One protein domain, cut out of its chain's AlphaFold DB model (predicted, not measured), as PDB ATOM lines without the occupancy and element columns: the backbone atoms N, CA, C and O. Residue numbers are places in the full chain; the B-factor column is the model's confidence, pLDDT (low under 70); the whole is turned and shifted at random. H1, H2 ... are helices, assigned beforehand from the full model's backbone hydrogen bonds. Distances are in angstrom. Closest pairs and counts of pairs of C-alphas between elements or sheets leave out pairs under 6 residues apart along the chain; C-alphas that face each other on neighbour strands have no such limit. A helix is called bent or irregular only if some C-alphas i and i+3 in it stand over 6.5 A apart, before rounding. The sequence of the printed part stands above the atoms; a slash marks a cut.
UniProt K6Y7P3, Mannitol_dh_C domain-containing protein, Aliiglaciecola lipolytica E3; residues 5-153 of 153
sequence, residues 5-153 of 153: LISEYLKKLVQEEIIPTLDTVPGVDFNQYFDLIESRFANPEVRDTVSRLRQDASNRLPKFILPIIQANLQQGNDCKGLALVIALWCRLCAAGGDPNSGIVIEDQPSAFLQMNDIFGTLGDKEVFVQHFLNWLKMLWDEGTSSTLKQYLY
ATOM      1  N   LEU A   5     132.320 134.731 122.116       95.44
ATOM      2  CA  LEU A   5     132.105 134.054 123.402       95.44
ATOM      3  C   LEU A   5     131.456 132.681 123.215       95.44
ATOM      4  O   LEU A   5     131.777 131.743 123.935       95.44
ATOM      5  N   ILE A   6     130.545 132.551 122.245       94.69
ATOM      6  CA  ILE A   6     129.872 131.277 121.961       94.69
ATOM      7  C   ILE A   6     130.841 130.302 121.289       94.69
ATOM      8  O   ILE A   6     130.851 129.127 121.645       94.69
ATOM      9  N   SER A   7     131.645 130.766 120.325       95.06
ATOM     10  CA  SER A   7     132.628 129.904 119.656       95.06
ATOM     11  C   SER A   7     133.738 129.460 120.605       95.06
ATOM     12  O   SER A   7     134.078 128.285 120.629       95.06
ATOM     13  N   GLU A   8     134.257 130.366 121.437       96.69
ATOM     14  CA  GLU A   8     135.283 130.044 122.433       96.69
ATOM     15  C   GLU A   8     134.744 129.075 123.488       96.69
ATOM     16  O   GLU A   8     135.414 128.096 123.814       96.69
ATOM     17  N   TYR A   9     133.509 129.289 123.962       97.69
ATOM     18  CA  TYR A   9     132.835 128.355 124.864       97.69
ATOM     19  C   TYR A   9     132.705 126.964 124.244       97.69
ATOM     20  O   TYR A   9     133.106 125.983 124.865       97.69
ATOM     21  N   LEU A  10     132.189 126.877 123.013       96.81
ATOM     22  CA  LEU A  10     132.023 125.608 122.307       96.81
ATOM     23  C   LEU A  10     133.365 124.896 122.121       96.81
ATOM     24  O   LEU A  10     133.455 123.697 122.364       96.81
ATOM     25  N   LYS A  11     134.404 125.629 121.715       96.88
ATOM     26  CA  LYS A  11     135.739 125.079 121.504       96.88
ATOM     27  C   LYS A  11     136.330 124.511 122.789       96.88
ATOM     28  O   LYS A  11     136.744 123.356 122.791       96.88
ATOM     29  N   LYS A  12     136.309 125.282 123.881       97.56
ATOM     30  CA  LYS A  12     136.793 124.830 125.193       97.56
ATOM     31  C   LYS A  12     136.016 123.604 125.673       97.56
ATOM     32  O   LYS A  12     136.624 122.593 125.999       97.56
ATOM     33  N   LEU A  13     134.683 123.657 125.607       97.69
ATOM     34  CA  LEU A  13     133.797 122.551 125.973       97.69
ATOM     35  C   LEU A  13     134.130 121.270 125.198       97.69
ATOM     36  O   LEU A  13     134.252 120.194 125.781       97.69
ATOM     37  N   VAL A  14     134.278 121.372 123.875       97.19
ATOM     38  CA  VAL A  14     134.535 120.204 123.030       97.19
ATOM     39  C   VAL A  14     135.915 119.617 123.302       97.19
ATOM     40  O   VAL A  14     136.038 118.402 123.442       97.19
ATOM     41  N   GLN A  15     136.939 120.461 123.398       96.38
ATOM     42  CA  GLN A  15     138.317 120.014 123.582       96.38
ATOM     43  C   GLN A  15     138.573 119.438 124.977       96.38
ATOM     44  O   GLN A  15     139.297 118.452 125.093       96.38
ATOM     45  N   GLU A  16     137.986 120.030 126.017       96.44
ATOM     46  CA  GLU A  16     138.276 119.666 127.409       96.44
ATOM     47  C   GLU A  16     137.300 118.633 127.982       96.44
ATOM     48  O   GLU A  16     137.702 117.846 128.833       96.44
ATOM     49  N   GLU A  17     136.042 118.594 127.525       97.62
ATOM     50  CA  GLU A  17     135.010 117.749 128.148       97.62
ATOM     51  C   GLU A  17     134.366 116.740 127.187       97.62
ATOM     52  O   GLU A  17     133.813 115.750 127.653       97.62
ATOM     53  N   ILE A  18     134.414 116.938 125.863       97.25
ATOM     54  CA  ILE A  18     133.759 116.019 124.909       97.25
ATOM     55  C   ILE A  18     134.769 115.061 124.288       97.25
ATOM     56  O   ILE A  18     134.636 113.853 124.462       97.25
ATOM     57  N   ILE A  19     135.787 115.572 123.591       96.25
ATOM     58  CA  ILE A  19     136.794 114.751 122.902       96.25
ATOM     59  C   ILE A  19     137.453 113.725 123.839       96.25
ATOM     60  O   ILE A  19     137.574 112.575 123.416       96.25
ATOM     61  N   PRO A  20     137.821 114.057 125.095       94.94
ATOM     62  CA  PRO A  20     138.440 113.084 126.001       94.94
ATOM     63  C   PRO A  20     137.556 111.878 126.344       94.94
ATOM     64  O   PRO A  20     138.076 110.834 126.727       94.94
ATOM     65  N   THR A  21     136.232 112.000 126.195       95.50
ATOM     66  CA  THR A  21     135.281 110.904 126.453       95.50
ATOM     67  C   THR A  21     135.095 109.962 125.263       95.50
ATOM     68  O   THR A  21     134.452 108.925 125.411       95.50
ATOM     69  N   LEU A  22     135.610 110.319 124.082       93.81
ATOM     70  CA  LEU A  22     135.397 109.557 122.857       93.81
ATOM     71  C   LEU A  22     136.397 108.409 122.737       93.81
ATOM     72  O   LEU A  22     137.606 108.595 122.874       93.81
ATOM     73  N   ASP A  23     135.892 107.237 122.360       93.31
ATOM     74  CA  ASP A  23     136.745 106.141 121.920       93.31
ATOM     75  C   ASP A  23     137.492 106.527 120.638       93.31
ATOM     76  O   ASP A  23     136.954 107.180 119.737       93.31
ATOM     77  N   THR A  24     138.742 106.084 120.520       92.19
ATOM     78  CA  THR A  24     139.534 106.317 119.310       92.19
ATOM     79  C   THR A  24     138.886 105.642 118.106       92.19
ATOM     80  O   THR A  24     138.612 104.441 118.138       92.19
ATOM     81  N   VAL A  25     138.727 106.380 117.007       94.88
ATOM     82  CA  VAL A  25     138.252 105.834 115.729       94.88
ATOM     83  C   VAL A  25     139.420 105.806 114.735       94.88
ATOM     84  O   VAL A  25     140.022 106.851 114.482       94.88
ATOM     85  N   PRO A  26     139.771 104.640 114.152       95.31
ATOM     86  CA  PRO A  26     140.889 104.541 113.219       95.31
ATOM     87  C   PRO A  26     140.777 105.526 112.049       95.31
ATOM     88  O   PRO A  26     139.769 105.562 111.346       95.31
ATOM     89  N   GLY A  27     141.836 106.309 111.830       93.94
ATOM     90  CA  GLY A  27     141.910 107.291 110.743       93.94
ATOM     91  C   GLY A  27     141.149 108.598 110.987       93.94
ATOM     92  O   GLY A  27     141.094 109.424 110.079       93.94
ATOM     93  N   VAL A  28     140.583 108.806 112.180       95.69
ATOM     94  CA  VAL A  28     139.864 110.035 112.537       95.69
ATOM     95  C   VAL A  28     140.675 110.851 113.535       95.69
ATOM     96  O   VAL A  28     141.020 110.377 114.615       95.69
ATOM     97  N   ASP A  29     140.933 112.107 113.182       95.94
ATOM     98  CA  ASP A  29     141.400 113.132 114.113       95.94
ATOM     99  C   ASP A  29     140.192 113.961 114.565       95.94
ATOM    100  O   ASP A  29     139.583 114.685 113.772       95.94
ATOM    101  N   PHE A  30     139.819 113.840 115.842       96.50
ATOM    102  CA  PHE A  30     138.652 114.534 116.384       96.50
ATOM    103  C   PHE A  30     138.814 116.054 116.439       96.50
ATOM    104  O   PHE A  30     137.813 116.754 116.304       96.50
ATOM    105  N   ASN A  31     140.037 116.574 116.582       94.62
ATOM    106  CA  ASN A  31     140.263 118.020 116.552       94.62
ATOM    107  C   ASN A  31     140.068 118.554 115.131       94.62
ATOM    108  O   ASN A  31     139.316 119.504 114.940       94.62
ATOM    109  N   GLN A  32     140.630 117.879 114.123       95.12
ATOM    110  CA  GLN A  32     140.389 118.251 112.720       95.12
ATOM    111  C   GLN A  32     138.912 118.108 112.333       95.12
ATOM    112  O   GLN A  32     138.368 118.924 111.585       95.12
ATOM    113  N   TYR A  33     138.234 117.076 112.843       96.06
ATOM    114  CA  TYR A  33     136.803 116.910 112.610       96.06
ATOM    115  C   TYR A  33     135.981 118.016 113.284       96.06
ATOM    116  O   TYR A  33     135.010 118.503 112.700       96.06
ATOM    117  N   PHE A  34     136.382 118.458 114.475       95.81
ATOM    118  CA  PHE A  34     135.760 119.590 115.148       95.81
ATOM    119  C   PHE A  34     135.975 120.909 114.391       95.81
ATOM    120  O   PHE A  34     135.002 121.631 114.181       95.81
ATOM    121  N   ASP A  35     137.177 121.174 113.867       94.19
ATOM    122  CA  ASP A  35     137.441 122.350 113.020       94.19
ATOM    123  C   ASP A  35     136.503 122.381 111.795       94.19
ATOM    124  O   ASP A  35     135.941 123.421 111.424       94.19
ATOM    125  N   LEU A  36     136.251 121.214 111.187       94.50
ATOM    126  CA  LEU A  36     135.278 121.077 110.102       94.50
ATOM    127  C   LEU A  36     133.847 121.391 110.573       94.50
ATOM    128  O   LEU A  36     133.108 122.062 109.849       94.50
ATOM    129  N   ILE A  37     133.440 120.939 111.761       93.44
ATOM    130  CA  ILE A  37     132.129 121.266 112.346       93.44
ATOM    131  C   ILE A  37     131.996 122.775 112.580       93.44
ATOM    132  O   ILE A  37     130.994 123.357 112.156       93.44
ATOM    133  N   GLU A  38     132.996 123.424 113.185       92.00
ATOM    134  CA  GLU A  38     132.982 124.877 113.404       92.00
ATOM    135  C   GLU A  38     132.811 125.634 112.081       92.00
ATOM    136  O   GLU A  38     131.960 126.524 111.982       92.00
ATOM    137  N   SER A  39     133.539 125.225 111.034       91.12
ATOM    138  CA  SER A  39     133.420 125.830 109.701       91.12
ATOM    139  C   SER A  39     132.006 125.698 109.118       91.12
ATOM    140  O   SER A  39     131.478 126.644 108.530       91.12
ATOM    141  N   ARG A  40     131.339 124.555 109.339       92.38
ATOM    142  CA  ARG A  40     129.966 124.309 108.872       92.38
ATOM    143  C   ARG A  40     128.952 125.168 109.619       92.38
ATOM    144  O   ARG A  40     128.045 125.702 108.990       92.38
ATOM    145  N   PHE A  41     129.116 125.346 110.929       89.56
ATOM    146  CA  PHE A  41     128.261 126.233 111.726       89.56
ATOM    147  C   PHE A  41     128.471 127.720 111.422       89.56
ATOM    148  O   PHE A  41     127.596 128.537 111.714       89.56
ATOM    149  N   ALA A  42     129.625 128.092 110.869       87.38
ATOM    150  CA  ALA A  42     129.909 129.454 110.437       87.38
ATOM    151  C   ALA A  42     129.373 129.780 109.033       87.38
ATOM    152  O   ALA A  42     129.385 130.948 108.653       87.38
ATOM    153  N   ASN A  43     128.894 128.788 108.273       88.06
ATOM    154  CA  ASN A  43     128.442 128.986 106.900       88.06
ATOM    155  C   ASN A  43     127.120 129.789 106.844       88.06
ATOM    156  O   ASN A  43     126.079 129.249 107.225       88.06
ATOM    157  N   PRO A  44     127.115 131.032 106.322       81.19
ATOM    158  CA  PRO A  44     125.916 131.873 106.281       81.19
ATOM    159  C   PRO A  44     124.854 131.381 105.284       81.19
ATOM    160  O   PRO A  44     123.683 131.736 105.415       81.19
ATOM    161  N   GLU A  45     125.232 130.545 104.311       84.50
ATOM    162  CA  GLU A  45     124.298 129.957 103.341       84.50
ATOM    163  C   GLU A  45     123.411 128.886 103.986       84.50
ATOM    164  O   GLU A  45     122.279 128.643 103.559       84.50
ATOM    165  N   VAL A  46     123.898 128.272 105.068       75.62
ATOM    166  CA  VAL A  46     123.118 127.366 105.903       75.62
ATOM    167  C   VAL A  46     122.266 128.235 106.825       75.62
ATOM    168  O   VAL A  46     122.673 128.607 107.921       75.62
ATOM    169  N   ARG A  47     121.064 128.590 106.358       76.50
ATOM    170  CA  ARG A  47     120.070 129.420 107.073       76.50
ATOM    171  C   ARG A  47     119.412 128.686 108.245       76.50
ATOM    172  O   ARG A  47     118.190 128.710 108.411       76.50
ATOM    173  N   ASP A  48     120.214 127.986 109.031       80.88
ATOM    174  CA  ASP A  48     119.742 127.305 110.216       80.88
ATOM    175  C   ASP A  48     119.390 128.323 111.301       80.88
ATOM    176  O   ASP A  48     120.069 129.333 111.486       80.88
ATOM    177  N   THR A  49     118.299 128.077 112.018       84.25
ATOM    178  CA  THR A  49     117.781 129.031 112.998       84.25
ATOM    179  C   THR A  49     117.863 128.451 114.395       84.25
ATOM    180  O   THR A  49     117.486 127.305 114.640       84.25
ATOM    181  N   VAL A  50     118.272 129.283 115.355       83.75
ATOM    182  CA  VAL A  50     118.267 128.918 116.781       83.75
ATOM    183  C   VAL A  50     116.867 128.473 117.222       83.75
ATOM    184  O   VAL A  50     116.731 127.511 117.971       83.75
ATOM    185  N   SER A  51     115.813 129.098 116.683       82.38
ATOM    186  CA  SER A  51     114.419 128.718 116.936       82.38
ATOM    187  C   SER A  51     114.068 127.297 116.498       82.38
ATOM    188  O   SER A  51     113.220 126.680 117.135       82.38
ATOM    189  N   ARG A  52     114.688 126.773 115.433       84.88
ATOM    190  CA  ARG A  52     114.540 125.372 115.010       84.88
ATOM    191  C   ARG A  52     115.399 124.446 115.868       84.88
ATOM    192  O   ARG A  52     114.953 123.368 116.243       84.88
ATOM    193  N   LEU A  53     116.625 124.866 116.182       83.50
ATOM    194  CA  LEU A  53     117.587 124.062 116.938       83.50
ATOM    195  C   LEU A  53     117.163 123.821 118.388       83.50
ATOM    196  O   LEU A  53     117.397 122.729 118.899       83.50
ATOM    197  N   ARG A  54     116.514 124.805 119.020       81.31
ATOM    198  CA  ARG A  54     116.034 124.703 120.407       81.31
ATOM    199  C   ARG A  54     114.814 123.801 120.589       81.31
ATOM    200  O   ARG A  54     114.501 123.449 121.716       81.31
ATOM    201  N   GLN A  55     114.099 123.478 119.510       79.56
ATOM    202  CA  GLN A  55     112.939 122.594 119.600       79.56
ATOM    203  C   GLN A  55     113.393 121.199 120.016       79.56
ATOM    204  O   GLN A  55     114.373 120.686 119.466       79.56
ATOM    205  N   ASP A  56     112.626 120.583 120.916       82.19
ATOM    206  CA  ASP A  56     112.817 119.191 121.330       82.19
ATOM    207  C   ASP A  56     114.115 118.966 122.129       82.19
ATOM    208  O   ASP A  56     114.727 117.896 122.086       82.19
ATOM    209  N   ALA A  57     114.574 119.994 122.853       82.75
ATOM    210  CA  ALA A  57     115.797 119.909 123.645       82.75
ATOM    211  C   ALA A  57     115.672 118.867 124.770       82.75
ATOM    212  O   ALA A  57     116.629 118.126 124.995       82.75
ATOM    213  N   SER A  58     114.488 118.721 125.377       83.25
ATOM    214  CA  SER A  58     114.194 117.675 126.372       83.25
ATOM    215  C   SER A  58     114.446 116.249 125.870       83.25
ATOM    216  O   SER A  58     114.858 115.404 126.654       83.25
ATOM    217  N   ASN A  59     114.275 115.971 124.573       85.88
ATOM    218  CA  ASN A  59     114.539 114.651 123.984       85.88
ATOM    219  C   ASN A  59     115.967 114.495 123.441       85.88
ATOM    220  O   ASN A  59     116.445 113.371 123.252       85.88
ATOM    221  N   ARG A  60     116.650 115.606 123.144       88.81
ATOM    222  CA  ARG A  60     117.995 115.620 122.546       88.81
ATOM    223  C   ARG A  60     119.103 115.674 123.585       88.81
ATOM    224  O   ARG A  60     120.083 114.946 123.452       88.81
ATOM    225  N   LEU A  61     118.962 116.505 124.614       87.75
ATOM    226  CA  LEU A  61     119.984 116.669 125.649       87.75
ATOM    227  C   LEU A  61     120.266 115.359 126.404       87.75
ATOM    228  O   LEU A  61     121.449 115.035 126.547       87.75
ATOM    229  N   PRO A  62     119.259 114.536 126.769       88.31
ATOM    230  CA  PRO A  62     119.510 113.216 127.352       88.31
ATOM    231  C   PRO A  62     120.290 112.267 126.450       88.31
ATOM    232  O   PRO A  62     120.994 111.394 126.942       88.31
ATOM    233  N   LYS A  63     120.196 112.434 125.127       89.50
ATOM    234  CA  LYS A  63     120.883 111.574 124.156       89.50
ATOM    235  C   LYS A  63     122.289 112.060 123.826       89.50
ATOM    236  O   LYS A  63     123.158 111.238 123.563       89.50
ATOM    237  N   PHE A  64     122.507 113.374 123.800       91.88
ATOM    238  CA  PHE A  64     123.746 113.957 123.282       91.88
ATOM    239  C   PHE A  64     124.663 114.551 124.349       91.88
ATOM    240  O   PHE A  64     125.862 114.610 124.117       91.88
ATOM    241  N   ILE A  65     124.133 115.003 125.488       95.56
ATOM    242  CA  ILE A  65     124.909 115.733 126.504       95.56
ATOM    243  C   ILE A  65     125.070 114.910 127.778       95.56
ATOM    244  O   ILE A  65     126.185 114.751 128.270       95.56
ATOM    245  N   LEU A  66     123.979 114.350 128.300       95.50
ATOM    246  CA  LEU A  66     124.016 113.622 129.572       95.50
ATOM    247  C   LEU A  66     124.968 112.409 129.584       95.50
ATOM    248  O   LEU A  66     125.668 112.244 130.585       95.50
ATOM    249  N   PRO A  67     125.101 111.611 128.503       96.25
ATOM    250  CA  PRO A  67     126.059 110.507 128.483       96.25
ATOM    251  C   PRO A  67     127.511 110.980 128.618       96.25
ATOM    252  O   PRO A  67     128.322 110.295 129.232       96.25
ATOM    253  N   ILE A  68     127.831 112.173 128.104       97.62
ATOM    254  CA  ILE A  68     129.174 112.764 128.188       97.62
ATOM    255  C   ILE A  68     129.463 113.207 129.624       97.62
ATOM    256  O   ILE A  68     130.532 112.922 130.159       97.62
ATOM    257  N   ILE A  69     128.488 113.842 130.286       97.69
ATOM    258  CA  ILE A  69     128.589 114.196 131.712       97.69
ATOM    259  C   ILE A  69     128.857 112.937 132.535       97.69
ATOM    260  O   ILE A  69     129.772 112.907 133.355       97.69
ATOM    261  N   GLN A  70     128.083 111.880 132.290       96.56
ATOM    262  CA  GLN A  70     128.252 110.616 132.988       96.56
ATOM    263  C   GLN A  70     129.637 110.001 132.742       96.56
ATOM    264  O   GLN A  70     130.264 109.559 133.703       96.56
ATOM    265  N   ALA A  71     130.124 110.004 131.498       96.88
ATOM    266  CA  ALA A  71     131.445 109.490 131.150       96.88
ATOM    267  C   ALA A  71     132.566 110.258 131.867       96.88
ATOM    268  O   ALA A  71     133.422 109.632 132.493       96.88
ATOM    269  N   ASN A  72     132.522 111.594 131.864       97.69
ATOM    270  CA  ASN A  72     133.498 112.415 132.585       97.69
ATOM    271  C   ASN A  72     133.508 112.104 134.081       97.69
ATOM    272  O   ASN A  72     134.560 111.797 134.638       97.69
ATOM    273  N   LEU A  73     132.336 112.087 134.721       96.62
ATOM    274  CA  LEU A  73     132.236 111.802 136.152       96.62
ATOM    275  C   LEU A  73     132.708 110.383 136.503       96.62
ATOM    276  O   LEU A  73     133.325 110.185 137.548       96.62
ATOM    277  N   GLN A  74     132.449 109.391 135.646       95.38
ATOM    278  CA  GLN A  74     132.939 108.020 135.835       95.38
ATOM    279  C   GLN A  74     134.465 107.915 135.715       95.38
ATOM    280  O   GLN A  74     135.066 107.067 136.371       95.38
ATOM    281  N   GLN A  75     135.086 108.777 134.912       94.69
ATOM    282  CA  GLN A  75     136.539 108.863 134.746       94.69
ATOM    283  C   GLN A  75     137.211 109.769 135.794       94.69
ATOM    284  O   GLN A  75     138.435 109.860 135.824       94.69
ATOM    285  N   GLY A  76     136.433 110.417 136.668       94.88
ATOM    286  CA  GLY A  76     136.938 111.377 137.653       94.88
ATOM    287  C   GLY A  76     137.272 112.757 137.074       94.88
ATOM    288  O   GLY A  76     137.922 113.550 137.754       94.88
ATOM    289  N   ASN A  77     136.833 113.047 135.847       95.56
ATOM    290  CA  ASN A  77     136.966 114.355 135.211       95.56
ATOM    291  C   ASN A  77     135.851 115.312 135.669       95.56
ATOM    292  O   ASN A  77     134.792 114.892 136.147       95.56
ATOM    293  N   ASP A  78     136.082 116.610 135.478       95.12
ATOM    294  CA  ASP A  78     135.073 117.653 135.686       95.12
ATOM    295  C   ASP A  78     134.048 117.670 134.522       95.12
ATOM    296  O   ASP A  78     134.287 117.136 133.440       95.12
ATOM    297  N   CYS A  79     132.881 118.270 134.748       97.25
ATOM    298  CA  CYS A  79     131.806 118.480 133.775       97.25
ATOM    299  C   CYS A  79     131.255 119.919 133.813       97.25
ATOM    300  O   CYS A  79     130.100 120.166 133.454       97.25
ATOM    301  N   LYS A  80     132.048 120.875 134.312       97.56
ATOM    302  CA  LYS A  80     131.655 122.273 134.534       97.56
ATOM    303  C   LYS A  80     131.014 122.923 133.304       97.56
ATOM    304  O   LYS A  80     130.016 123.632 133.447       97.56
ATOM    305  N   GLY A  81     131.561 122.722 132.111       98.06
ATOM    306  CA  GLY A  81     131.051 123.291 130.869       98.06
ATOM    307  C   GLY A  81     129.778 122.607 130.400       98.06
ATOM    308  O   GLY A  81     128.835 123.293 130.005       98.06
ATOM    309  N   LEU A  82     129.700 121.280 130.505       98.19
ATOM    310  CA  LEU A  82     128.481 120.529 130.197       98.19
ATOM    311  C   LEU A  82     127.347 120.865 131.183       98.19
ATOM    312  O   LEU A  82     126.191 120.989 130.778       98.19
ATOM    313  N   ALA A  83     127.661 121.114 132.456       98.19
ATOM    314  CA  ALA A  83     126.702 121.612 133.439       98.19
ATOM    315  C   ALA A  83     126.162 123.004 133.072       98.19
ATOM    316  O   ALA A  83     124.971 123.269 133.261       98.19
ATOM    317  N   LEU A  84     126.989 123.873 132.475       98.50
ATOM    318  CA  LEU A  84     126.537 125.164 131.947       98.50
ATOM    319  C   LEU A  84     125.546 124.997 130.783       98.50
ATOM    320  O   LEU A  84     124.585 125.763 130.708       98.50
ATOM    321  N   VAL A  85     125.697 123.974 129.928       97.38
ATOM    322  CA  VAL A  85     124.700 123.654 128.883       97.38
ATOM    323  C   VAL A  85     123.330 123.391 129.513       97.38
ATOM    324  O   VAL A  85     122.324 123.950 129.073       97.38
ATOM    325  N   ILE A  86     123.288 122.579 130.575       96.25
ATOM    326  CA  ILE A  86     122.042 122.240 131.273       96.25
ATOM    327  C   ILE A  86     121.458 123.461 131.997       96.25
ATOM    328  O   ILE A  86     120.248 123.683 131.943       96.25
ATOM    329  N   ALA A  87     122.295 124.305 132.605       96.62
ATOM    330  CA  ALA A  87     121.854 125.550 133.238       96.62
ATOM    331  C   ALA A  87     121.264 126.551 132.224       96.62
ATOM    332  O   ALA A  87     120.222 127.159 132.480       96.62
ATOM    333  N   LEU A  88     121.876 126.688 131.041       95.25
ATOM    334  CA  LEU A  88     121.349 127.507 129.944       95.25
ATOM    335  C   LEU A  88     119.998 126.986 129.446       95.25
ATOM    336  O   LEU A  88     119.098 127.785 129.182       95.25
ATOM    337  N   TRP A  89     119.841 125.664 129.346       93.19
ATOM    338  CA  TRP A  89     118.569 125.055 128.973       93.19
ATOM    339  C   TRP A  89     117.486 125.275 130.037       93.19
ATOM    340  O   TRP A  89     116.391 125.705 129.688       93.19
ATOM    341  N   CYS A  90     117.804 125.108 131.325       92.44
ATOM    342  CA  CYS A  90     116.887 125.433 132.424       92.44
ATOM    343  C   CYS A  90     116.393 126.888 132.339       92.44
ATOM    344  O   CYS A  90     115.187 127.150 132.344       92.44
ATOM    345  N   ARG A  91     117.313 127.846 132.149       91.62
ATOM    346  CA  ARG A  91     116.960 129.261 131.947       91.62
ATOM    347  C   ARG A  91     116.099 129.481 130.703       91.62
ATOM    348  O   ARG A  91     115.191 130.311 130.727       91.62
ATOM    349  N   LEU A  92     116.376 128.766 129.612       89.44
ATOM    350  CA  LEU A  92     115.577 128.840 128.391       89.44
ATOM    351  C   LEU A  92     114.143 128.347 128.638       89.44
ATOM    352  O   LEU A  92     113.206 129.010 128.194       89.44
ATOM    353  N   CYS A  93     113.963 127.237 129.360       88.00
ATOM    354  CA  CYS A  93     112.647 126.723 129.751       88.00
ATOM    355  C   CYS A  93     111.880 127.733 130.614       88.00
ATOM    356  O   CYS A  93     110.721 128.016 130.317       88.00
ATOM    357  N   ALA A  94     112.541 128.363 131.595       87.25
ATOM    358  CA  ALA A  94     111.940 129.414 132.424       87.25
ATOM    359  C   ALA A  94     111.415 130.606 131.599       87.25
ATOM    360  O   ALA A  94     110.428 131.239 131.966       87.25
ATOM    361  N   ALA A  95     112.051 130.902 130.462       85.12
ATOM    362  CA  ALA A  95     111.636 131.954 129.535       85.12
ATOM    363  C   ALA A  95     110.593 131.495 128.489       85.12
ATOM    364  O   ALA A  95     110.330 132.223 127.530       85.12
ATOM    365  N   GLY A  96     110.035 130.283 128.611       79.00
ATOM    366  CA  GLY A  96     109.106 129.701 127.630       79.00
ATOM    367  C   GLY A  96     109.775 129.308 126.306       79.00
ATOM    368  O   GLY A  96     109.129 129.219 125.262       79.00
ATOM    369  N   GLY A  97     111.096 129.126 126.320       73.75
ATOM    370  CA  GLY A  97     111.912 128.921 125.129       73.75
ATOM    371  C   GLY A  97     111.947 127.491 124.589       73.75
ATOM    372  O   GLY A  97     112.438 127.311 123.473       73.75
ATOM    373  N   ASP A  98     111.398 126.516 125.319       69.12
ATOM    374  CA  ASP A  98     111.147 125.147 124.849       69.12
ATOM    375  C   ASP A  98     109.653 124.794 125.014       69.12
ATOM    376  O   ASP A  98     109.265 124.132 125.983       69.12
ATOM    377  N   PRO A  99     108.786 125.276 124.100       58.25
ATOM    378  CA  PRO A  99     107.331 125.227 124.267       58.25
ATOM    379  C   PRO A  99     106.752 123.810 124.355       58.25
ATOM    380  O   PRO A  99     105.671 123.629 124.904       58.25
ATOM    381  N   ASN A 100     107.459 122.812 123.814       62.53
ATOM    382  CA  ASN A 100     107.000 121.421 123.768       62.53
ATOM    383  C   ASN A 100     107.538 120.577 124.927       62.53
ATOM    384  O   ASN A 100     107.169 119.413 125.049       62.53
ATOM    385  N   SER A 101     108.413 121.138 125.766       66.62
ATOM    386  CA  SER A 101     109.001 120.398 126.882       66.62
ATOM    387  C   SER A 101     107.990 120.087 127.988       66.62
ATOM    388  O   SER A 101     108.169 119.111 128.708       66.62
ATOM    389  N   GLY A 102     106.951 120.918 128.145       68.38
ATOM    390  CA  GLY A 102     106.023 120.838 129.277       68.38
ATOM    391  C   GLY A 102     106.684 121.103 130.635       68.38
ATOM    392  O   GLY A 102     106.056 120.885 131.667       68.38
ATOM    393  N   ILE A 103     107.942 121.561 130.646       76.56
ATOM    394  CA  ILE A 103     108.717 121.747 131.867       76.56
ATOM    395  C   ILE A 103     108.273 123.029 132.567       76.56
ATOM    396  O   ILE A 103     108.398 124.129 132.027       76.56
ATOM    397  N   VAL A 104     107.808 122.876 133.803       70.75
ATOM    398  CA  VAL A 104     107.552 123.981 134.727       70.75
ATOM    399  C   VAL A 104     108.761 124.106 135.646       70.75
ATOM    400  O   VAL A 104     109.159 123.135 136.286       70.75
ATOM    401  N   ILE A 105     109.373 125.290 135.679       77.44
ATOM    402  CA  ILE A 105     110.473 125.572 136.604       77.44
ATOM    403  C   ILE A 105     109.865 125.948 137.951       77.44
ATOM    404  O   ILE A 105     109.154 126.944 138.056       77.44
ATOM    405  N   GLU A 106     110.124 125.119 138.957       73.19
ATOM    406  CA  GLU A 106     109.704 125.359 140.335       73.19
ATOM    407  C   GLU A 106     110.615 126.382 141.032       73.19
ATOM    408  O   GLU A 106     111.728 126.663 140.580       73.19
ATOM    409  N   ASP A 107     110.168 126.897 142.180       71.81
ATOM    410  CA  ASP A 107     110.911 127.881 142.983       71.81
ATOM    411  C   ASP A 107     112.285 127.370 143.456       71.81
ATOM    412  O   ASP A 107     113.156 128.164 143.815       71.81
ATOM    413  N   GLN A 108     112.499 126.048 143.458       78.00
ATOM    414  CA  GLN A 108     113.786 125.432 143.766       78.00
ATOM    415  C   GLN A 108     114.513 124.979 142.492       78.00
ATOM    416  O   GLN A 108     114.147 123.964 141.902       78.00
ATOM    417  N   PRO A 109     115.619 125.645 142.109       78.44
ATOM    418  CA  PRO A 109     116.461 125.249 140.981       78.44
ATOM    419  C   PRO A 109     116.877 123.778 140.925       78.44
ATOM    420  O   PRO A 109     117.000 123.214 139.840       78.44
ATOM    421  N   SER A 110     117.115 123.154 142.080       83.06
ATOM    422  CA  SER A 110     117.519 121.749 142.175       83.06
ATOM    423  C   SER A 110     116.418 120.788 141.730       83.06
ATOM    424  O   SER A 110     116.745 119.725 141.209       83.06
ATOM    425  N   ALA A 111     115.138 121.166 141.858       86.62
ATOM    426  CA  ALA A 111     114.004 120.353 141.420       86.62
ATOM    427  C   ALA A 111     114.045 120.073 139.909       86.62
ATOM    428  O   ALA A 111     113.638 119.003 139.466       86.62
ATOM    429  N   PHE A 112     114.636 120.980 139.120       90.25
ATOM    430  CA  PHE A 112     114.854 120.763 137.690       90.25
ATOM    431  C   PHE A 112     115.666 119.490 137.416       90.25
ATOM    432  O   PHE A 112     115.311 118.708 136.541       90.25
ATOM    433  N   LEU A 113     116.718 119.242 138.202       91.94
ATOM    434  CA  LEU A 113     117.568 118.058 138.045       91.94
ATOM    435  C   LEU A 113     116.919 116.768 138.571       91.94
ATOM    436  O   LEU A 113     117.435 115.689 138.297       91.94
ATOM    437  N   GLN A 114     115.797 116.866 139.292       90.50
ATOM    438  CA  GLN A 114     115.049 115.722 139.833       90.50
ATOM    439  C   GLN A 114     114.051 115.126 138.827       90.50
ATOM    440  O   GLN A 114     113.333 114.175 139.136       90.50
ATOM    441  N   MET A 115     113.995 115.657 137.601       89.44
ATOM    442  CA  MET A 115     113.235 115.066 136.496       89.44
ATOM    443  C   MET A 115     113.934 113.784 136.021       89.44
ATOM    444  O   MET A 115     114.663 113.789 135.029       89.44
ATOM    445  N   ASN A 116     113.721 112.685 136.744       87.75
ATOM    446  CA  ASN A 116     114.422 111.412 136.540       87.75
ATOM    447  C   ASN A 116     114.235 110.823 135.132       87.75
ATOM    448  O   ASN A 116     115.140 110.161 134.632       87.75
ATOM    449  N   ASP A 117     113.118 111.119 134.463       87.19
ATOM    450  CA  ASP A 117     112.882 110.709 133.069       87.19
ATOM    451  C   ASP A 117     113.868 111.360 132.082       87.19
ATOM    452  O   ASP A 117     114.118 110.831 131.000       87.19
ATOM    453  N   ILE A 118     114.439 112.509 132.459       89.25
ATOM    454  CA  ILE A 118     115.400 113.276 131.663       89.25
ATOM    455  C   ILE A 118     116.815 113.024 132.183       89.25
ATOM    456  O   ILE A 118     117.694 112.668 131.406       89.25
ATOM    457  N   PHE A 119     117.038 113.204 133.488       91.81
ATOM    458  CA  PHE A 119     118.374 113.220 134.090       91.81
ATOM    459  C   PHE A 119     118.835 111.876 134.662       91.81
ATOM    460  O   PHE A 119     120.022 111.716 134.957       91.81
ATOM    461  N   GLY A 120     117.937 110.900 134.821       90.38
ATOM    462  CA  GLY A 120     118.246 109.655 135.520       90.38
ATOM    463  C   GLY A 120     118.862 109.931 136.894       90.38
ATOM    464  O   GLY A 120     118.357 110.746 137.652       90.38
ATOM    465  N   THR A 121     119.999 109.297 137.191       92.31
ATOM    466  CA  THR A 121     120.723 109.465 138.469       92.31
ATOM    467  C   THR A 121     121.750 110.603 138.460       92.31
ATOM    468  O   THR A 121     122.476 110.789 139.439       92.31
ATOM    469  N   LEU A 122     121.867 111.370 137.364       93.44
ATOM    470  CA  LEU A 122     122.795 112.509 137.321       93.44
ATOM    471  C   LEU A 122     122.385 113.609 138.300       93.44
ATOM    472  O   LEU A 122     123.263 114.268 138.850       93.44
ATOM    473  N   GLY A 123     121.084 113.758 138.573       91.56
ATOM    474  CA  GLY A 123     120.563 114.699 139.568       91.56
ATOM    475  C   GLY A 123     121.058 114.457 140.998       91.56
ATOM    476  O   GLY A 123     120.966 115.362 141.822       91.56
ATOM    477  N   ASP A 124     121.645 113.288 141.275       92.69
ATOM    478  CA  ASP A 124     122.219 112.927 142.577       92.69
ATOM    479  C   ASP A 124     123.745 113.118 142.635       92.69
ATOM    480  O   ASP A 124     124.378 112.910 143.673       92.69
ATOM    481  N   LYS A 125     124.386 113.468 141.511       96.00
ATOM    482  CA  LYS A 125     125.840 113.651 141.447       96.00
ATOM    483  C   LYS A 125     126.203 115.031 141.973       96.00
ATOM    484  O   LYS A 125     126.110 116.015 141.248       96.00
ATOM    485  N   GLU A 126     126.666 115.077 143.221       95.50
ATOM    486  CA  GLU A 126     126.955 116.318 143.951       95.50
ATOM    487  C   GLU A 126     127.783 117.325 143.139       95.50
ATOM    488  O   GLU A 126     127.388 118.481 143.027       95.50
ATOM    489  N   VAL A 127     128.868 116.879 142.496       96.19
ATOM    490  CA  VAL A 127     129.725 117.734 141.655       96.19
ATOM    491  C   VAL A 127     128.927 118.383 140.515       96.19
ATOM    492  O   VAL A 127     128.960 119.601 140.340       96.19
ATOM    493  N   PHE A 128     128.141 117.597 139.775       97.25
ATOM    494  CA  PHE A 128     127.311 118.108 138.681       97.25
ATOM    495  C   PHE A 128     126.231 119.076 139.180       97.25
ATOM    496  O   PHE A 128     126.065 120.155 138.609       97.25
ATOM    497  N   VAL A 129     125.541 118.729 140.271       96.56
ATOM    498  CA  VAL A 129     124.516 119.583 140.891       96.56
ATOM    499  C   VAL A 129     125.118 120.919 141.324       96.56
ATOM    500  O   VAL A 129     124.547 121.970 141.034       96.56
ATOM    501  N   GLN A 130     126.290 120.908 141.963       97.25
ATOM    502  CA  GLN A 130     126.979 122.125 142.390       97.25
ATOM    503  C   GLN A 130     127.352 123.016 141.198       97.25
ATOM    504  O   GLN A 130     127.051 124.211 141.218       97.25
ATOM    505  N   HIS A 131     127.947 122.462 140.136       98.19
ATOM    506  CA  HIS A 131     128.253 123.241 138.930       98.19
ATOM    507  C   HIS A 131     126.992 123.822 138.289       98.19
ATOM    508  O   HIS A 131     126.969 125.011 137.966       98.19
ATOM    509  N   PHE A 132     125.935 123.020 138.150       97.94
ATOM    510  CA  PHE A 132     124.659 123.471 137.605       97.94
ATOM    511  C   PHE A 132     124.070 124.632 138.413       97.94
ATOM    512  O   PHE A 132     123.711 125.654 137.830       97.94
ATOM    513  N   LEU A 133     123.994 124.510 139.742       96.81
ATOM    514  CA  LEU A 133     123.415 125.541 140.606       96.81
ATOM    515  C   LEU A 133     124.231 126.836 140.572       96.81
ATOM    516  O   LEU A 133     123.651 127.918 140.467       96.81
ATOM    517  N   ASN A 134     125.562 126.731 140.599       97.69
ATOM    518  CA  ASN A 134     126.454 127.886 140.498       97.69
ATOM    519  C   ASN A 134     126.249 128.625 139.171       97.69
ATOM    520  O   ASN A 134     126.098 129.848 139.152       97.69
ATOM    521  N   TRP A 135     126.177 127.884 138.064       98.31
ATOM    522  CA  TRP A 135     125.929 128.476 136.759       98.31
ATOM    523  C   TRP A 135     124.543 129.058 136.616       98.31
ATOM    524  O   TRP A 135     124.412 130.172 136.114       98.31
ATOM    525  N   LEU A 136     123.512 128.356 137.076       97.06
ATOM    526  CA  LEU A 136     122.153 128.859 136.990       97.06
ATOM    527  C   LEU A 136     122.005 130.151 137.798       97.06
ATOM    528  O   LEU A 136     121.444 131.118 137.287       97.06
ATOM    529  N   LYS A 137     122.569 130.202 139.009       96.00
ATOM    530  CA  LYS A 137     122.607 131.419 139.823       96.00
ATOM    531  C   LYS A 137     123.276 132.571 139.073       96.00
ATOM    532  O   LYS A 137     122.674 133.628 138.932       96.00
ATOM    533  N   MET A 138     124.478 132.358 138.538       97.62
ATOM    534  CA  MET A 138     125.199 133.399 137.800       97.62
ATOM    535  C   MET A 138     124.449 133.842 136.539       97.62
ATOM    536  O   MET A 138     124.444 135.019 136.189       97.62
ATOM    537  N   LEU A 139     123.771 132.917 135.859       96.88
ATOM    538  CA  LEU A 139     122.929 133.254 134.722       96.88
ATOM    539  C   LEU A 139     121.802 134.206 135.151       96.88
ATOM    540  O   LEU A 139     121.593 135.215 134.471       96.88
ATOM    541  N   TRP A 140     121.097 133.918 136.246       94.50
ATOM    542  CA  TRP A 140     120.045 134.794 136.774       94.50
ATOM    543  C   TRP A 140     120.579 136.153 137.233       94.50
ATOM    544  O   TRP A 140     120.002 137.172 136.856       94.50
ATOM    545  N   ASP A 141     121.688 136.159 137.970       96.88
ATOM    546  CA  ASP A 141     122.220 137.355 138.628       96.88
ATOM    547  C   ASP A 141     122.992 138.270 137.649       96.88
ATOM    548  O   ASP A 141     122.862 139.493 137.706       96.88
ATOM    549  N   GLU A 142     123.768 137.703 136.715       97.19
ATOM    550  CA  GLU A 142     124.738 138.449 135.889       97.19
ATOM    551  C   GLU A 142     124.518 138.342 134.372       97.19
ATOM    552  O   GLU A 142     125.067 139.132 133.597       97.19
ATOM    553  N   GLY A 143     123.713 137.379 133.919       96.50
ATOM    554  CA  GLY A 143     123.412 137.190 132.500       96.50
ATOM    555  C   GLY A 143     124.433 136.346 131.723       96.50
ATOM    556  O   GLY A 143     125.575 136.139 132.123       96.50
ATOM    557  N   THR A 144     124.006 135.864 130.549       96.88
ATOM    558  CA  THR A 144     124.741 134.867 129.749       96.88
ATOM    559  C   THR A 144     126.156 135.294 129.361       96.88
ATOM    560  O   THR A 144     127.076 134.492 129.474       96.88
ATOM    561  N   SER A 145     126.363 136.538 128.918       97.06
ATOM    562  CA  SER A 145     127.691 136.988 128.475       97.06
ATOM    563  C   SER A 145     128.724 136.977 129.605       97.06
ATOM    564  O   SER A 145     129.871 136.608 129.366       97.06
ATOM    565  N   SER A 146     128.331 137.367 130.822       98.00
ATOM    566  CA  SER A 146     129.204 137.348 132.003       98.00
ATOM    567  C   SER A 146     129.512 135.915 132.424       98.00
ATOM    568  O   SER A 146     130.674 135.572 132.624       98.00
ATOM    569  N   THR A 147     128.497 135.043 132.436       98.25
ATOM    570  CA  THR A 147     128.678 133.620 132.747       98.25
ATOM    571  C   THR A 147     129.622 132.919 131.768       98.25
ATOM    572  O   THR A 147     130.506 132.185 132.197       98.25
ATOM    573  N   LEU A 148     129.489 133.167 130.458       98.06
ATOM    574  CA  LEU A 148     130.389 132.575 129.462       98.06
ATOM    575  C   LEU A 148     131.838 133.031 129.661       98.06
ATOM    576  O   LEU A 148     132.743 132.207 129.607       98.06
ATOM    577  N   LYS A 149     132.066 134.318 129.957       97.81
ATOM    578  CA  LYS A 149     133.413 134.813 130.285       97.81
ATOM    579  C   LYS A 149     133.980 134.107 131.517       97.81
ATOM    580  O   LYS A 149     135.118 133.671 131.478       97.81
ATOM    581  N   GLN A 150     133.181 133.932 132.565       97.69
ATOM    582  CA  GLN A 150     133.610 133.255 133.794       97.69
ATOM    583  C   GLN A 150     133.916 131.763 133.614       97.69
ATOM    584  O   GLN A 150     134.621 131.170 134.425       97.69
ATOM    585  N   TYR A 151     133.355 131.112 132.596       97.75
ATOM    586  CA  TYR A 151     133.760 129.753 132.242       97.75
ATOM    587  C   TYR A 151     135.089 129.727 131.470       97.75
ATOM    588  O   TYR A 151     135.854 128.773 131.599       97.75
ATOM    589  N   LEU A 152     135.355 130.758 130.663       97.00
ATOM    590  CA  LEU A 152     136.543 130.848 129.813       97.00
ATOM    591  C   LEU A 152     137.816 131.272 130.568       97.00
ATOM    592  O   LEU A 152     138.903 130.888 130.132       97.00
ATOM    593  N   TYR A 153     137.688 132.029 131.662       86.38
ATOM    594  CA  TYR A 153     138.789 132.530 132.504       86.38
ATOM    595  C   TYR A 153     138.825 131.851 133.877       86.38
ATOM    596  O   TYR A 153     139.949 131.629 134.376       86.38
TER     597      TYR A 153
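Overview. This is residues 5 to 153 of the 153 residues of the protein "Mannitol_dh_C domain-containing protein" of Aliiglaciecola lipolytica E3 (UniProt K6Y7P3). Short helices cluster round H6, which lies nearest the middle; H9 crosses H6, H1 meets H6's first residues, and H10 joins H1 and H9 on one side. H4, H5 and H8 lie on the side of H6 away from H10, while H2 hangs out at one end of the length, meeting H1 only near residues 30 to 31. The printed part has 149 residues with ten named helices, H1 to H10 in order, and no named strand; the class is all helix, the packing mostly crossed. It is compact, with a radius of gyration of the C-alphas of 15.7 A, and spans 48 by 38 by 31 A.

Along the chain. Find C-alpha 5 at (132.105, 134.054, 123.402); from there H1 runs 23.6 A to residue 21, with a kink of 34 degrees near residue 15. H2 takes residues 30 to 41, 16.3 A, then come H3, 50 to 53, H4, 57 to 64, and H5, 66 to 75. H6 begins at C-alpha 80, (131.655, 122.273, 134.534), and runs 21.1 A to residue 94. H7 is residues 109 to 114, H8 116 to 124 and H9 126 to 142, 23.7 A long. H10, residues 144 to 152, ends at (136.543, 130.848, 129.813). H1 is irregular, but only just, with C-alphas 16 and 19 6.8 A apart; H8 is irregular, with C-alphas 118 and 121 9.4 A apart.

Arrangement. Start at H1, the hub. H1 and H2 form a helical hairpin and only just touch, with 3 pairs of C-alphas within 8 A, closest at Ile 19 and Phe 30, 6.8 A. H1 touches H5 at Thr 21 and Ala 71, 6.2 A, H6 at Leu 13 and Gly 81, 5.7 A, and H10 at Leu 5 and Leu 148, 6.5 A, these being the closest C-alphas. H6 touches H9 at a steep tilt of 54 degrees, closest at C-alphas Ala 83 and Phe 132, 5.0 A. H9 touches H10, closest at C-alphas Leu 139 and Thr 147, 6.1 A. H8 touches H4, closest at C-alphas Pro 62 and Ile 118, 6.0 A. H7 and H8 touch only at the corner, and H7 touches H9, closest at C-alphas Pro 109 and Leu 133, 7.0 A. H3 touches no helix. Look at the backbones: every O i to N i+4 pair is within hydrogen-bond range in H2, H5, H6, H9 and H10, against 10 of 13 in H1, 2 of 4 in H4, 0 of 2 in H7 and 1 of 5 in H8, where O i to N i+3 gives 3 of 3 in H7 and 2 of 6 in H8; H3 is too short for an O i to N i+4 pair.

Size, cuts and confidence. The C-alphas farthest apart, Gly 27 and Asp 107, are 49.2 A apart. The printed part has no cut; H6 to H7, residues 95 to 108, is the long link. Residues 23 to 29 and 43 to 50 stand free. Mean pLDDT of the printed part is 91.0, with residues 98 to 102 under 70.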